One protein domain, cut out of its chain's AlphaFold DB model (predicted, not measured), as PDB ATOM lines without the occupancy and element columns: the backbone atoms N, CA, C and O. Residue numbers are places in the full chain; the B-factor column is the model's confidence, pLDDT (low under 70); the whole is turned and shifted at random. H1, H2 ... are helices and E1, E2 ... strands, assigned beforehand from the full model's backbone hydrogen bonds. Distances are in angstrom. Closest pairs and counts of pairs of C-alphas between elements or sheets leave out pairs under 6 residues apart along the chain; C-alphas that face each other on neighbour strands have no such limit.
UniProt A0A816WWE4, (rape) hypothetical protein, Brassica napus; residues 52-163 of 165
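Overview. This is residues 52 to 163 of the 165 residues of the protein "(rape) hypothetical protein" of Brassica napus (UniProt A0A816WWE4). A twisted four-stranded antiparallel sheet has both helices packed on one of its faces, H1 towards the E2 edge and H2 over E4, while its other face is bare of helices. A long loop between H1 and E2 first runs beside E2 and then reaches far out from the sheet around Asp 111. The printed part has 112 residues, with two named helices and four named strands in the order E1 H1 E2 E3 E4 H2; the sheet's order is E1 - E4 - E3 - E2, and the class is mixed, helices and strands. The whole is compact, with a radius of gyration of the C-alphas of 15.2 A and spans of 47 by 38 by 26 A.

Along the chain. E1, residues 53 to 60, begins with C-alpha 53 at (-29.692, 34.913, -7.149) and is 23.0 A long. H1, residues 68 to 84, is 24.5 A long and begins with C-alpha 68 at (-5.409, 30.665, 9.646). E2 is residues 120 to 125, 17.1 A; E3 is residues 130 to 136, 20.6 A; E4 is residues 142 to 149, 23.0 A. H2, residues 154 to 163, is 14.2 A long and ends with C-alpha 163 at (-24.439, 26.068, 8.233).

Arrangement. In the sheet, E1 and E2 are the edge strands. E1 and E4 are antiparallel at 165 degrees, with N 57 and O 145 within hydrogen-bond range at 2.8 A. E4 and E3 form a hairpin, with N 146 and O 133 at 2.8 A. E3 and E2 form another, with N 123 and O 132 at 2.8 A; E2, E3 and E4 make a meander, each strand the antiparallel neighbour of the one before. Residues 92 to 93 pair antiparallel with residues 123 to 124 of E2. The sheet is twisted, its C-alphas lying up to 4.4 A off the best plane. H1 and H2 are on the same face of the sheet E1 E4 E3 E2, an arrangement in two layers, with helices on one face of a sheet. H1 has a height over the sheet of 8.7 A and lies over E3 and E2; on the local plane it stands at 31 degrees to E2, only just slantwise to the strands. The closest C-alphas of H1 and E3 are those of Gly 72 and Gln 136, 6.2 A apart. H2, at a height over the sheet of 9.2 A, lies over E4 and on the local plane stands at 30.0 degrees to it, only just along the strands. The closest C-alphas of H2 and E4 are those of Cys 155 and Ser 149, 6.1 A apart. H1 and H2 are apart. In both helices every O i to N i+4 pair is within hydrogen-bond range.

Size, cuts and confidence. The two C-alphas farthest apart, those of Asp 111 and Ser 152, are 47.4 A apart. The printed part has no cut. The link from H1 to E2, 35 residues, is long. The mean pLDDT of the printed part is 79.4; residues 95 to 118 and 126 to 128 are under 70.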
ATOM      1  N   LEU A  52     -30.609  33.724 -11.059       94.44
ATOM      2  CA  LEU A  52     -31.673  34.492 -10.417       94.44
ATOM      3  C   LEU A  52     -31.201  35.119  -9.095       94.44
ATOM      4  O   LEU A  52     -31.632  36.211  -8.730       94.44
ATOM      5  N   GLU A  53     -30.307  34.434  -8.383       94.81
ATOM      6  CA  GLU A  53     -29.692  34.913  -7.149       94.81
ATOM      7  C   GLU A  53     -28.182  34.676  -7.169       94.81
ATOM      8  O   GLU A  53     -27.716  33.597  -7.536       94.81
ATOM      9  N   ALA A  54     -27.410  35.662  -6.714       93.88
ATOM     10  CA  ALA A  54     -25.977  35.525  -6.491       93.88
ATOM     11  C   ALA A  54     -25.576  36.188  -5.168       93.88
ATOM     12  O   ALA A  54     -25.964  37.323  -4.884       93.88
ATOM     13  N   LEU A  55     -24.777  35.491  -4.358       94.12
ATOM     14  CA  LEU A  55     -24.322  35.968  -3.054       94.12
ATOM     15  C   LEU A  55     -22.852  35.622  -2.819       94.12
ATOM     16  O   LEU A  55     -22.442  34.469  -2.923       94.12
ATOM     17  N   GLY A  56     -22.059  36.625  -2.444       92.75
ATOM     18  CA  GLY A  56     -20.684  36.442  -1.987       92.75
ATOM     19  C   GLY A  56     -20.589  36.543  -0.468       92.75
ATOM     20  O   GLY A  56     -20.977  37.562   0.098       92.75
ATOM     21  N   LEU A  57     -20.026  35.527   0.188       92.12
ATOM     22  CA  LEU A  57     -19.724  35.543   1.620       92.12
ATOM     23  C   LEU A  57     -18.211  35.470   1.862       92.12
ATOM     24  O   LEU A  57     -17.433  34.994   1.027       92.12
ATOM     25  N   ARG A  58     -17.786  35.975   3.020       91.56
ATOM     26  CA  ARG A  58     -16.414  35.870   3.528       91.56
ATOM     27  C   ARG A  58     -16.478  35.342   4.953       91.56
ATOM     28  O   ARG A  58     -17.032  36.006   5.824       91.56
ATOM     29  N   MET A  59     -15.948  34.146   5.166       90.75
ATOM     30  CA  MET A  59     -15.934  33.484   6.465       90.75
ATOM     31  C   MET A  59     -14.567  33.676   7.106       90.75
ATOM     32  O   MET A  59     -13.566  33.157   6.615       90.75
ATOM     33  N   ASN A  60     -14.525  34.444   8.192       91.31
ATOM     34  CA  ASN A  60     -13.299  34.621   8.959       91.31
ATOM     35  C   ASN A  60     -12.930  33.320   9.668       91.31
ATOM     36  O   ASN A  60     -13.792  32.647  10.233       91.31
ATOM     37  N   ILE A  61     -11.639  33.006   9.673       90.50
ATOM     38  CA  ILE A  61     -11.109  31.836  10.363       90.50
ATOM     39  C   ILE A  61     -10.752  32.266  11.782       90.50
ATOM     40  O   ILE A  61      -9.937  33.163  11.992       90.50
ATOM     41  N   LEU A  62     -11.405  31.650  12.765       90.81
ATOM     42  CA  LEU A  62     -11.167  31.930  14.176       90.81
ATOM     43  C   LEU A  62      -9.955  31.122  14.654       90.81
ATOM     44  O   LEU A  62     -10.079  30.028  15.204       90.81
ATOM     45  N   SER A  63      -8.764  31.651  14.399       89.25
ATOM     46  CA  SER A  63      -7.497  31.082  14.853       89.25
ATOM     47  C   SER A  63      -6.441  32.162  15.044       89.25
ATOM     48  O   SER A  63      -6.643  33.322  14.687       89.25
ATOM     49  N   GLU A  64      -5.281  31.759  15.557       89.94
ATOM     50  CA  GLU A  64      -4.083  32.583  15.443       89.94
ATOM     51  C   GLU A  64      -3.793  32.878  13.957       89.94
ATOM     52  O   GLU A  64      -3.954  31.977  13.121       89.94
ATOM     53  N   PRO A  65      -3.348  34.099  13.599       83.94
ATOM     54  CA  PRO A  65      -3.127  34.487  12.203       83.94
ATOM     55  C   PRO A  65      -2.165  33.570  11.442       83.94
ATOM     56  O   PRO A  65      -2.348  33.337  10.251       83.94
ATOM     57  N   ARG A  66      -1.158  33.030  12.139       86.75
ATOM     58  CA  ARG A  66      -0.164  32.106  11.574       86.75
ATOM     59  C   ARG A  66      -0.756  30.762  11.133       86.75
ATOM     60  O   ARG A  66      -0.238  30.171  10.199       86.75
ATOM     61  N   ASP A  67      -1.847  30.331  11.764       89.25
ATOM     62  CA  ASP A  67      -2.478  29.028  11.521       89.25
ATOM     63  C   ASP A  67      -3.717  29.166  10.614       89.25
ATOM     64  O   ASP A  67      -4.305  28.177  10.183       89.25
ATOM     65  N   ALA A  68      -4.151  30.400  10.336       87.62
ATOM     66  CA  ALA A  68      -5.409  30.665   9.646       87.62
ATOM     67  C   ALA A  68      -5.414  30.142   8.204       87.62
ATOM     68  O   ALA A  68      -6.433  29.643   7.745       87.62
ATOM     69  N   ILE A  69      -4.282  30.223   7.498       85.81
ATOM     70  CA  ILE A  69      -4.178  29.712   6.123       85.81
ATOM     71  C   ILE A  69      -4.322  28.187   6.112       85.81
ATOM     72  O   ILE A  69      -5.181  27.672   5.406       85.81
ATOM     73  N   GLU A  70      -3.544  27.481   6.934       88.69
ATOM     74  CA  GLU A  70      -3.562  26.014   7.014       88.69
ATOM     75  C   GLU A  70      -4.950  25.483   7.395       88.69
ATOM     76  O   GLU A  70      -5.482  24.601   6.726       88.69
ATOM     77  N   LYS A  71      -5.601  26.091   8.393       90.81
ATOM     78  CA  LYS A  71      -6.972  25.720   8.779       90.81
ATOM     79  C   LYS A  71      -8.000  25.992   7.687       90.81
ATOM     80  O   LYS A  71      -8.986  25.269   7.575       90.81
ATOM     81  N   GLY A  72      -7.806  27.055   6.912       90.00
ATOM     82  CA  GLY A  72      -8.668  27.362   5.777       90.00
ATOM     83  C   GLY A  72      -8.566  26.293   4.696       90.00
ATOM     84  O   GLY A  72      -9.585  25.797   4.224       90.00
ATOM     85  N   ILE A  73      -7.340  25.876   4.385       87.50
ATOM     86  CA  ILE A  73      -7.047  24.784   3.453       87.50
ATOM     87  C   ILE A  73      -7.671  23.473   3.940       87.50
ATOM     88  O   ILE A  73      -8.391  22.822   3.182       87.50
ATOM     89  N   GLU A  74      -7.459  23.119   5.208       90.19
ATOM     90  CA  GLU A  74      -8.022  21.913   5.823       90.19
ATOM     91  C   GLU A  74      -9.556  21.905   5.749       90.19
ATOM     92  O   GLU A  74     -10.155  20.906   5.349       90.19
ATOM     93  N   ALA A  75     -10.206  23.027   6.076       90.75
ATOM     94  CA  ALA A  75     -11.663  23.146   6.024       90.75
ATOM     95  C   ALA A  75     -12.210  22.960   4.599       90.75
ATOM     96  O   ALA A  75     -13.213  22.273   4.399       90.75
ATOM     97  N   ILE A  76     -11.542  23.545   3.603       89.56
ATOM     98  CA  ILE A  76     -11.932  23.434   2.194       89.56
ATOM     99  C   ILE A  76     -11.736  22.000   1.677       89.56
ATOM    100  O   ILE A  76     -12.620  21.464   1.003       89.56
ATOM    101  N   ALA A  77     -10.613  21.362   2.013       88.56
ATOM    102  CA  ALA A  77     -10.343  19.972   1.650       88.56
ATOM    103  C   ALA A  77     -11.361  19.018   2.297       88.56
ATOM    104  O   ALA A  77     -11.940  18.175   1.616       88.56
ATOM    105  N   THR A  78     -11.657  19.222   3.584       91.06
ATOM    106  CA  THR A  78     -12.658  18.438   4.327       91.06
ATOM    107  C   THR A  78     -14.040  18.550   3.691       91.06
ATOM    108  O   THR A  78     -14.735  17.546   3.532       91.06
ATOM    109  N   PHE A  79     -14.446  19.760   3.299       90.12
ATOM    110  CA  PHE A  79     -15.716  19.975   2.611       90.12
ATOM    111  C   PHE A  79     -15.761  19.254   1.260       90.12
ATOM    112  O   PHE A  79     -16.746  18.588   0.957       90.12
ATOM    113  N   SER A  80     -14.691  19.335   0.473       88.88
ATOM    114  CA  SER A  80     -14.616  18.681  -0.839       88.88
ATOM    115  C   SER A  80     -14.727  17.161  -0.710       88.88
ATOM    116  O   SER A  80     -15.590  16.556  -1.342       88.88
ATOM    117  N   GLN A  81     -13.974  16.566   0.219       89.81
ATOM    118  CA  GLN A  81     -14.058  15.138   0.526       89.81
ATOM    119  C   GLN A  81     -15.461  14.728   1.009       89.81
ATOM    120  O   GLN A  81     -15.973  13.679   0.627       89.81
ATOM    121  N   TYR A  82     -16.122  15.558   1.825       91.56
ATOM    122  CA  TYR A  82     -17.492  15.295   2.282       91.56
ATOM    123  C   TYR A  82     -18.478  15.157   1.110       91.56
ATOM    124  O   TYR A  82     -19.371  14.306   1.145       91.56
ATOM    125  N   ILE A  83     -18.315  15.978   0.069       91.19
ATOM    126  CA  ILE A  83     -19.125  15.898  -1.150       91.19
ATOM    127  C   ILE A  83     -18.765  14.660  -1.980       91.19
ATOM    128  O   ILE A  83     -19.673  13.939  -2.384       91.19
ATOM    129  N   GLU A  84     -17.478  14.383  -2.203       88.69
ATOM    130  CA  GLU A  84     -17.015  13.217  -2.983       88.69
ATOM    131  C   GLU A  84     -17.481  11.888  -2.396       88.69
ATOM    132  O   GLU A  84     -17.878  10.975  -3.117       88.69
ATOM    133  N   GLU A  85     -17.498  11.792  -1.067       92.38
ATOM    134  CA  GLU A  85     -18.017  10.631  -0.345       92.38
ATOM    135  C   GLU A  85     -19.551  10.500  -0.444       92.38
ATOM    136  O   GLU A  85     -20.138   9.571   0.116       92.38
ATOM    137  N   GLY A  86     -20.226  11.428  -1.131       90.06
ATOM    138  CA  GLY A  86     -21.670  11.420  -1.346       90.06
ATOM    139  C   GLY A  86     -22.477  11.693  -0.076       90.06
ATOM    140  O   GLY A  86     -23.665  11.359  -0.015       90.06
ATOM    141  N   LYS A  87     -21.857  12.282   0.960       90.88
ATOM    142  CA  LYS A  87     -22.531  12.557   2.239       90.88
ATOM    143  C   LYS A  87     -23.607  13.633   2.092       90.88
ATOM    144  O   LYS A  87     -24.628  13.567   2.780       90.88
ATOM    145  N   LEU A  88     -23.436  14.561   1.146       89.88
ATOM    146  CA  LEU A  88     -24.467  15.517   0.757       89.88
ATOM    147  C   LEU A  88     -25.201  15.058  -0.510       89.88
ATOM    148  O   LEU A  88     -24.740  15.256  -1.630       89.88
ATOM    149  N   LYS A  89     -26.380  14.450  -0.342       88.62
ATOM    150  CA  LYS A  89     -27.153  13.908  -1.470       88.62
ATOM    151  C   LYS A  89     -27.524  14.985  -2.493       88.62
ATOM    152  O   LYS A  89     -28.113  16.005  -2.136       88.62
ATOM    153  N   GLY A  90     -27.267  14.697  -3.769       88.62
ATOM    154  CA  GLY A  90     -27.608  15.569  -4.898       88.62
ATOM    155  C   GLY A  90     -26.633  16.725  -5.123       88.62
ATOM    156  O   GLY A  90     -26.919  17.589  -5.944       88.62
ATOM    157  N   TRP A  91     -25.516  16.754  -4.397       91.06
ATOM    158  CA  TRP A  91     -24.428  17.697  -4.611       91.06
ATOM    159  C   TRP A  91     -23.215  16.954  -5.140       91.06
ATOM    160  O   TRP A  91     -22.849  15.907  -4.613       91.06
ATOM    161  N   GLU A  92     -22.602  17.510  -6.172       90.25
ATOM    162  CA  GLU A  92     -21.469  16.910  -6.861       90.25
ATOM    163  C   GLU A  92     -20.389  17.969  -7.046       90.25
ATOM    164  O   GLU A  92     -20.687  19.141  -7.317       90.25
ATOM    165  N   LEU A  93     -19.129  17.564  -6.872       86.69
ATOM    166  CA  LEU A  93     -18.019  18.405  -7.288       86.69
ATOM    167  C   LEU A  93     -18.089  18.579  -8.796       86.69
ATOM    168  O   LEU A  93     -18.265  17.627  -9.555       86.69
ATOM    169  N   ASP A  94     -17.956  19.824  -9.216       77.12
ATOM    170  CA  ASP A  94     -17.819  20.133 -10.618       77.12
ATOM    171  C   ASP A  94     -16.495  19.559 -11.123       77.12
ATOM    172  O   ASP A  94     -15.462  19.703 -10.465       77.12
ATOM    173  N   SER A  95     -16.503  18.953 -12.307       57.66
ATOM    174  CA  SER A  95     -15.306  18.368 -12.911       57.66
ATOM    175  C   SER A  95     -14.212  19.403 -13.213       57.66
ATOM    176  O   SER A  95     -13.083  19.013 -13.475       57.66
ATOM    177  N   CYS A  96     -14.504  20.712 -13.139       49.88
ATOM    178  CA  CYS A  96     -13.473  21.763 -13.184       49.88
ATOM    179  C   CYS A  96     -13.068  22.320 -11.806       49.88
ATOM    180  O   CYS A  96     -12.356  23.316 -11.734       49.88
ATOM    181  N   GLY A  97     -13.500  21.728 -10.688       44.03
ATOM    182  CA  GLY A  97     -12.908  22.023  -9.372       44.03
ATOM    183  C   GLY A  97     -11.426  21.633  -9.315       44.03
ATOM    184  O   GLY A  97     -10.627  22.293  -8.662       44.03
ATOM    185  N   GLU A  98     -11.051  20.635 -10.111       39.91
ATOM    186  CA  GLU A  98      -9.676  20.306 -10.453       39.91
ATOM    187  C   GLU A  98      -9.461  20.569 -11.946       39.91
ATOM    188  O   GLU A  98      -9.355  19.634 -12.737       39.91
ATOM    189  N   CYS A  99      -9.442  21.832 -12.392       40.69
ATOM    190  CA  CYS A  99      -8.994  22.111 -13.758       40.69
ATOM    191  C   CYS A  99      -7.481  21.770 -13.843       40.69
ATOM    192  O   CYS A  99      -6.618  22.643 -13.736       40.69
ATOM    193  N   TRP A 100      -7.142  20.487 -13.995       35.94
ATOM    194  CA  TRP A 100      -5.799  20.044 -14.328       35.94
ATOM    195  C   TRP A 100      -5.461  20.534 -15.725       35.94
ATOM    196  O   TRP A 100      -6.272  20.514 -16.653       35.94
ATOM    197  N   VAL A 101      -4.196  20.895 -15.891       40.75
ATOM    198  CA  VAL A 101      -3.599  21.324 -17.158       40.75
ATOM    199  C   VAL A 101      -3.780  20.305 -18.300       40.75
ATOM    200  O   VAL A 101      -3.632  20.609 -19.482       40.75
ATOM    201  N   ILE A 102      -4.110  19.066 -17.950       33.53
ATOM    202  CA  ILE A 102      -3.986  17.896 -18.811       33.53
ATOM    203  C   ILE A 102      -5.199  17.735 -19.749       33.53
ATOM    204  O   ILE A 102      -5.049  17.169 -20.828       33.53
ATOM    205  N   GLU A 103      -6.362  18.318 -19.429       35.78
ATOM    206  CA  GLU A 103      -7.539  18.316 -20.327       35.78
ATOM    207  C   GLU A 103      -7.637  19.568 -21.225       35.78
ATOM    208  O   GLU A 103      -8.642  19.800 -21.894       35.78
ATOM    209  N   GLY A 104      -6.575  20.381 -21.293       35.91
ATOM    210  CA  GLY A 104      -6.468  21.482 -22.259       35.91
ATOM    211  C   GLY A 104      -7.256  22.753 -21.916       35.91
ATOM    212  O   GLY A 104      -7.262  23.689 -22.717       35.91
ATOM    213  N   CYS A 105      -7.883  22.837 -20.738       39.34
ATOM    214  CA  CYS A 105      -8.571  24.053 -20.277       39.34
ATOM    215  C   CYS A 105      -7.611  25.130 -19.731       39.34
ATOM    216  O   CYS A 105      -7.902  26.321 -19.831       39.34
ATOM    217  N   ILE A 106      -6.453  24.731 -19.200       42.12
ATOM    218  CA  ILE A 106      -5.334  25.603 -18.810       42.12
ATOM    219  C   ILE A 106      -4.080  24.924 -19.353       42.12
ATOM    220  O   ILE A 106      -3.812  23.788 -19.003       42.12
ATOM    221  N   VAL A 107      -3.314  25.567 -20.229       43.25
ATOM    222  CA  VAL A 107      -2.039  24.999 -20.692       43.25
ATOM    223  C   VAL A 107      -0.943  25.564 -19.792       43.25
ATOM    224  O   VAL A 107      -0.567  26.722 -19.963       43.25
ATOM    225  N   ASP A 108      -0.456  24.789 -18.819       44.41
ATOM    226  CA  ASP A 108       0.813  25.106 -18.154       44.41
ATOM    227  C   ASP A 108       1.927  24.802 -19.150       44.41
ATOM    228  O   ASP A 108       2.249  23.653 -19.444       44.41
ATOM    229  N   SER A 109       2.437  25.866 -19.759       50.59
ATOM    230  CA  SER A 109       3.544  25.816 -20.705       50.59
ATOM    231  C   SER A 109       4.914  25.830 -20.017       50.59
ATOM    232  O   SER A 109       5.914  26.027 -20.703       50.59
ATOM    233  N   ASN A 110       4.985  25.676 -18.688       52.81
ATOM    234  CA  ASN A 110       6.258  25.541 -17.988       52.81
ATOM    235  C   ASN A 110       6.805  24.112 -18.082       52.81
ATOM    236  O   ASN A 110       6.075  23.137 -17.931       52.81
ATOM    237  N   ASP A 111       8.128  23.995 -18.226       55.50
ATOM    238  CA  ASP A 111       8.859  22.714 -18.239       55.50
ATOM    239  C   ASP A 111       8.700  21.897 -16.938       55.50
ATOM    240  O   ASP A 111       9.043  20.717 -16.896       55.50
ATOM    241  N   HIS A 112       8.203  22.521 -15.864       53.31
ATOM    242  CA  HIS A 112       7.988  21.901 -14.561       53.31
ATOM    243  C   HIS A 112       6.563  22.187 -14.094       53.31
ATOM    244  O   HIS A 112       6.246  23.310 -13.697       53.31
ATOM    245  N   GLN A 113       5.732  21.148 -14.124       49.56
ATOM    246  CA  GLN A 113       4.351  21.192 -13.665       49.56
ATOM    247  C   GLN A 113       4.333  21.580 -12.181       49.56
ATOM    248  O   GLN A 113       4.761  20.814 -11.316       49.56
ATOM    249  N   SER A 114       3.901  22.805 -11.891       47.25
ATOM    250  CA  SER A 114       3.747  23.276 -10.515       47.25
ATOM    251  C   SER A 114       2.352  22.897 -10.034       47.25
ATOM    252  O   SER A 114       1.377  23.096 -10.759       47.25
ATOM    253  N   ALA A 115       2.237  22.338  -8.827       50.62
ATOM    254  CA  ALA A 115       0.929  22.104  -8.227       50.62
ATOM    255  C   ALA A 115       0.181  23.444  -8.148       50.62
ATOM    256  O   ALA A 115       0.687  24.411  -7.572       50.62
ATOM    257  N   ILE A 116      -0.993  23.521  -8.774       52.81
ATOM    258  CA  ILE A 116      -1.845  24.705  -8.702       52.81
ATOM    259  C   ILE A 116      -2.485  24.685  -7.315       52.81
ATOM    260  O   ILE A 116      -3.493  24.022  -7.089       52.81
ATOM    261  N   ASP A 117      -1.872  25.408  -6.382       54.66
ATOM    262  CA  ASP A 117      -2.291  25.512  -4.980       54.66
ATOM    263  C   ASP A 117      -3.507  26.442  -4.810       54.66
ATOM    264  O   ASP A 117      -3.532  27.361  -3.992       54.66
ATOM    265  N   ALA A 118      -4.511  26.291  -5.677       59.91
ATOM    266  CA  ALA A 118      -5.645  27.209  -5.709       59.91
ATOM    267  C   ALA A 118      -6.646  26.951  -4.573       59.91
ATOM    268  O   ALA A 118      -7.431  27.852  -4.279       59.91
ATOM    269  N   HIS A 119      -6.626  25.756  -3.954       73.44
ATOM    270  CA  HIS A 119      -7.561  25.306  -2.906       73.44
ATOM    271  C   HIS A 119      -8.979  25.837  -3.132       73.44
ATOM    272  O   HIS A 119      -9.548  26.567  -2.313       73.44
ATOM    273  N   MET A 120      -9.494  25.544  -4.321       78.44
ATOM    274  CA  MET A 120     -10.656  26.190  -4.897       78.44
ATOM    275  C   MET A 120     -11.539  25.123  -5.520       78.44
ATOM    276  O   MET A 120     -11.121  24.454  -6.454       78.44
ATOM    277  N   TYR A 121     -12.761  24.988  -5.017       84.19
ATOM    278  CA  TYR A 121     -13.679  23.943  -5.449       84.19
ATOM    279  C   TYR A 121     -15.032  24.545  -5.792       84.19
ATOM    280  O   TYR A 121     -15.519  25.464  -5.124       84.19
ATOM    281  N   ARG A 122     -15.656  24.019  -6.843       87.50
ATOM    282  CA  ARG A 122     -17.035  24.335  -7.204       87.50
ATOM    283  C   ARG A 122     -17.881  23.094  -6.984       87.50
ATOM    284  O   ARG A 122     -17.532  22.021  -7.458       87.50
ATOM    285  N   VAL A 123     -18.987  23.258  -6.273       89.56
ATOM    286  CA  VAL A 123     -19.981  22.212  -6.046       89.56
ATOM    287  C   VAL A 123     -21.293  22.657  -6.664       89.56
ATOM    288  O   VAL A 123     -21.731  23.790  -6.449       89.56
ATOM    289  N   GLY A 124     -21.915  21.773  -7.431       90.06
ATOM    290  CA  GLY A 124     -23.212  22.000  -8.047       90.06
ATOM    291  C   GLY A 124     -24.259  21.032  -7.517       90.06
ATOM    292  O   GLY A 124     -23.962  19.884  -7.203       90.06
ATOM    293  N   ASN A 125     -25.503  21.494  -7.451       88.56
ATOM    294  CA  ASN A 125     -26.668  20.636  -7.306       88.56
ATOM    295  C   ASN A 125     -27.469  20.664  -8.609       88.56
ATOM    296  O   ASN A 125     -28.161  21.644  -8.908       88.56
ATOM    297  N   SER A 126     -27.377  19.568  -9.360       69.94
ATOM    298  CA  SER A 126     -28.014  19.384 -10.668       69.94
ATOM    299  C   SER A 126     -29.545  19.414 -10.607       69.94
ATOM    300  O   SER A 126     -30.183  19.812 -11.578       69.94
ATOM    301  N   MET A 127     -30.151  19.076  -9.465       64.62
ATOM    302  CA  MET A 127     -31.607  19.143  -9.283       64.62
ATOM    303  C   MET A 127     -32.110  20.540  -8.897       64.62
ATOM    304  O   MET A 127     -33.294  20.827  -9.061       64.62
ATOM    305  N   GLY A 128     -31.239  21.398  -8.356       67.75
ATOM    306  CA  GLY A 128     -31.625  22.682  -7.764       67.75
ATOM    307  C   GLY A 128     -31.133  23.922  -8.506       67.75
ATOM    308  O   GLY A 128     -31.412  25.028  -8.047       67.75
ATOM    309  N   GLY A 129     -30.355  23.771  -9.586       85.69
ATOM    310  CA  GLY A 129     -29.732  24.903 -10.287       85.69
ATOM    311  C   GLY A 129     -28.907  25.790  -9.349       85.69
ATOM    312  O   GLY A 129     -28.883  27.007  -9.502       85.69
ATOM    313  N   CYS A 130     -28.322  25.190  -8.312       91.88
ATOM    314  CA  CYS A 130     -27.595  25.867  -7.248       91.88
ATOM    315  C   CYS A 130     -26.121  25.503  -7.354       91.88
ATOM    316  O   CYS A 130     -25.787  24.323  -7.465       91.88
ATOM    317  N   THR A 131     -25.242  26.494  -7.289       92.19
ATOM    318  CA  THR A 131     -23.797  26.282  -7.315       92.19
ATOM    319  C   THR A 131     -23.134  27.077  -6.208       92.19
ATOM    320  O   THR A 131     -23.522  28.207  -5.903       92.19
ATOM    321  N   VAL A 132     -22.117  26.481  -5.593       92.25
ATOM    322  CA  VAL A 132     -21.254  27.164  -4.635       92.25
ATOM    323  C   VAL A 132     -19.808  26.956  -5.013       92.25
ATOM    324  O   VAL A 132     -19.355  25.849  -5.271       92.25
ATOM    325  N   HIS A 133     -19.083  28.057  -5.019       90.75
ATOM    326  CA  HIS A 133     -17.659  28.114  -5.223       90.75
ATOM    327  C   HIS A 133     -16.986  28.530  -3.919       90.75
ATOM    328  O   HIS A 133     -17.278  29.606  -3.391       90.75
ATOM    329  N   ILE A 134     -16.104  27.680  -3.403       89.06
ATOM    330  CA  ILE A 134     -15.362  27.881  -2.162       89.06
ATOM    331  C   ILE A 134     -13.874  28.006  -2.474       89.06
ATOM    332  O   ILE A 134     -13.345  27.232  -3.267       89.06
ATOM    333  N   ARG A 135     -13.196  28.988  -1.874       88.06
ATOM    334  CA  ARG A 135     -11.745  29.150  -2.023       88.06
ATOM    335  C   ARG A 135     -11.091  29.812  -0.826       88.06
ATOM    336  O   ARG A 135     -11.707  30.658  -0.168       88.06
ATOM    337  N   GLN A 136      -9.813  29.515  -0.624       86.12
ATOM    338  CA  GLN A 136      -8.971  30.280   0.285       86.12
ATOM    339  C   GLN A 136      -8.709  31.665  -0.320       86.12
ATOM    340  O   GLN A 136      -8.351  31.808  -1.491       86.12
ATOM    341  N   SER A 137      -8.918  32.723   0.461       81.00
ATOM    342  CA  SER A 137      -8.549  34.066   0.026       81.00
ATOM    343  C   SER A 137      -7.035  34.269   0.150       81.00
ATOM    344  O   SER A 137      -6.426  33.942   1.165       81.00
ATOM    345  N   ILE A 138      -6.446  34.850  -0.899       72.19
ATOM    346  CA  ILE A 138      -4.996  35.071  -1.034       72.19
ATOM    347  C   ILE A 138      -4.560  36.361  -0.318       72.19
ATOM    348  O   ILE A 138      -3.435  36.478   0.152       72.19
ATOM    349  N   HIS A 139      -5.455  37.348  -0.208       73.44
ATOM    350  CA  HIS A 139      -5.134  38.661   0.372       73.44
ATOM    351  C   HIS A 139      -5.486  38.775   1.857       73.44
ATOM    352  O   HIS A 139      -4.952  39.621   2.567       73.44
ATOM    353  N   ILE A 140      -6.439  37.963   2.309       78.75
ATOM    354  CA  ILE A 140      -6.995  37.977   3.665       78.75
ATOM    355  C   ILE A 140      -7.177  36.515   4.064       78.75
ATOM    356  O   ILE A 140      -7.767  35.794   3.261       78.75
ATOM    357  N   PRO A 141      -6.733  36.068   5.252       82.69
ATOM    358  CA  PRO A 141      -6.837  34.673   5.679       82.69
ATOM    359  C   PRO A 141      -8.280  34.318   6.083       82.69
ATOM    360  O   PRO A 141      -8.605  34.095   7.247       82.69
ATOM    361  N   ASN A 142      -9.176  34.335   5.099       88.75
ATOM    362  CA  ASN A 142     -10.580  33.975   5.208       88.75
ATOM    363  C   ASN A 142     -10.963  33.025   4.068       88.75
ATOM    364  O   ASN A 142     -10.243  32.890   3.077       88.75
ATOM    365  N   ILE A 143     -12.113  32.379   4.213       90.62
ATOM    366  CA  ILE A 143     -12.681  31.536   3.166       90.62
ATOM    367  C   ILE A 143     -13.700  32.369   2.394       90.62
ATOM    368  O   ILE A 143     -14.625  32.953   2.969       90.62
ATOM    369  N   ALA A 144     -13.537  32.440   1.078       90.56
ATOM    370  CA  ALA A 144     -14.477  33.100   0.191       90.56
ATOM    371  C   ALA A 144     -15.468  32.083  -0.378       90.56
ATOM    372  O   ALA A 144     -15.070  31.111  -1.012       90.56
ATOM    373  N   LEU A 145     -16.759  32.363  -0.199       91.81
ATOM    374  CA  LEU A 145     -17.852  31.623  -0.821       91.81
ATOM    375  C   LEU A 145     -18.520  32.506  -1.872       91.81
ATOM    376  O   LEU A 145     -18.828  33.669  -1.600       91.81
ATOM    377  N   SER A 146     -18.754  31.967  -3.061       92.25
ATOM    378  CA  SER A 146     -19.611  32.571  -4.086       92.25
ATOM    379  C   SER A 146     -20.722  31.586  -4.401       92.25
ATOM    380  O   SER A 146     -20.444  30.479  -4.843       92.25
ATOM    381  N   MET A 147     -21.961  31.966  -4.130       93.62
ATOM    382  CA  MET A 147     -23.133  31.118  -4.301       93.62
ATOM    383  C   MET A 147     -24.017  31.693  -5.396       93.62
ATOM    384  O   MET A 147     -24.217  32.908  -5.434       93.62
ATOM    385  N   GLN A 148     -24.553  30.840  -6.260       94.38
ATOM    386  CA  GLN A 148     -25.474  31.221  -7.324       94.38
ATOM    387  C   GLN A 148     -26.655  30.253  -7.366       94.38
ATOM    388  O   GLN A 148     -26.498  29.063  -7.090       94.38
ATOM    389  N   SER A 149     -27.841  30.755  -7.693       93.88
ATOM    390  CA  SER A 149     -29.032  29.929  -7.855       93.88
ATOM    391  C   SER A 149     -29.902  30.396  -9.011       93.88
ATOM    392  O   SER A 149     -30.106  31.592  -9.195       93.88
ATOM    393  N   MET A 150     -30.477  29.434  -9.729       93.31
ATOM    394  CA  MET A 150     -31.553  29.649 -10.701       93.31
ATOM    395  C   MET A 150     -32.946  29.709 -10.050       93.31
ATOM    396  O   MET A 150     -33.940  29.944 -10.734       93.31
ATOM    397  N   LEU A 151     -33.044  29.484  -8.735       92.00
ATOM    398  CA  LEU A 151     -34.298  29.414  -7.987       92.00
ATOM    399  C   LEU A 151     -34.392  30.537  -6.952       92.00
ATOM    400  O   LEU A 151     -33.417  30.880  -6.286       92.00
ATOM    401  N   SER A 152     -35.600  31.070  -6.766       93.38
ATOM    402  CA  SER A 152     -35.846  32.066  -5.724       93.38
ATOM    403  C   SER A 152     -35.722  31.423  -4.340       93.38
ATOM    404  O   SER A 152     -36.278  30.354  -4.081       93.38
ATOM    405  N   GLY A 153     -34.977  32.071  -3.448       93.56
ATOM    406  CA  GLY A 153     -34.602  31.568  -2.132       93.56
ATOM    407  C   GLY A 153     -33.469  30.539  -2.150       93.56
ATOM    408  O   GLY A 153     -33.134  30.006  -1.088       93.56
ATOM    409  N   GLY A 154     -32.866  30.249  -3.305       93.12
ATOM    410  CA  GLY A 154     -31.816  29.246  -3.434       93.12
ATOM    411  C   GLY A 154     -30.537  29.612  -2.682       93.12
ATOM    412  O   GLY A 154     -29.977  28.766  -1.984       93.12
ATOM    413  N   CYS A 155     -30.111  30.881  -2.699       93.88
ATOM    414  CA  CYS A 155     -28.951  31.313  -1.909       93.88
ATOM    415  C   CYS A 155     -29.190  31.175  -0.398       93.88
ATOM    416  O   CYS A 155     -28.297  30.763   0.349       93.88
ATOM    417  N   LEU A 156     -30.410  31.463   0.063       93.62
ATOM    418  CA  LEU A 156     -30.790  31.282   1.464       93.62
ATOM    419  C   LEU A 156     -30.845  29.798   1.849       93.62
ATOM    420  O   LEU A 156     -30.398  29.433   2.937       93.62
ATOM    421  N   PHE A 157     -31.370  28.948   0.963       92.44
ATOM    422  CA  PHE A 157     -31.371  27.498   1.137       92.44
ATOM    423  C   PHE A 157     -29.947  26.958   1.303       92.44
ATOM    424  O   PHE A 157     -29.678  26.296   2.302       92.44
ATOM    425  N   MET A 158     -29.026  27.308   0.397       92.88
ATOM    426  CA  MET A 158     -27.620  26.889   0.474       92.88
ATOM    427  C   MET A 158     -26.952  27.352   1.769       92.88
ATOM    428  O   MET A 158     -26.289  26.568   2.440       92.88
ATOM    429  N   THR A 159     -27.192  28.603   2.173       92.06
ATOM    430  CA  THR A 159     -26.635  29.147   3.423       92.06
ATOM    431  C   THR A 159     -27.105  28.355   4.647       92.06
ATOM    432  O   THR A 159     -26.324  28.115   5.562       92.06
ATOM    433  N   ARG A 160     -28.379  27.939   4.686       92.31
ATOM    434  CA  ARG A 160     -28.913  27.105   5.776       92.31
ATOM    435  C   ARG A 160     -28.350  25.692   5.726       92.31
ATOM    436  O   ARG A 160     -27.903  25.200   6.752       92.31
ATOM    437  N   LEU A 161     -28.335  25.087   4.538       90.56
ATOM    438  CA  LEU A 161     -27.819  23.740   4.322       90.56
ATOM    439  C   LEU A 161     -26.372  23.622   4.804       90.56
ATOM    440  O   LEU A 161     -26.059  22.707   5.548       90.56
ATOM    441  N   PHE A 162     -25.515  24.569   4.421       88.06
ATOM    442  CA  PHE A 162     -24.089  24.522   4.742       88.06
ATOM    443  C   PHE A 162     -23.742  24.965   6.157       88.06
ATOM    444  O   PHE A 162     -22.689  24.601   6.658       88.06
ATOM    445  N   ARG A 163     -24.606  25.741   6.813       87.50
ATOM    446  CA  ARG A 163     -24.439  26.068   8.233       87.50
ATOM    447  C   ARG A 163     -24.689  24.852   9.129       87.50
ATOM    448  O   ARG A 163     -24.114  24.778  10.208       87.50
TER     449      ARG A 163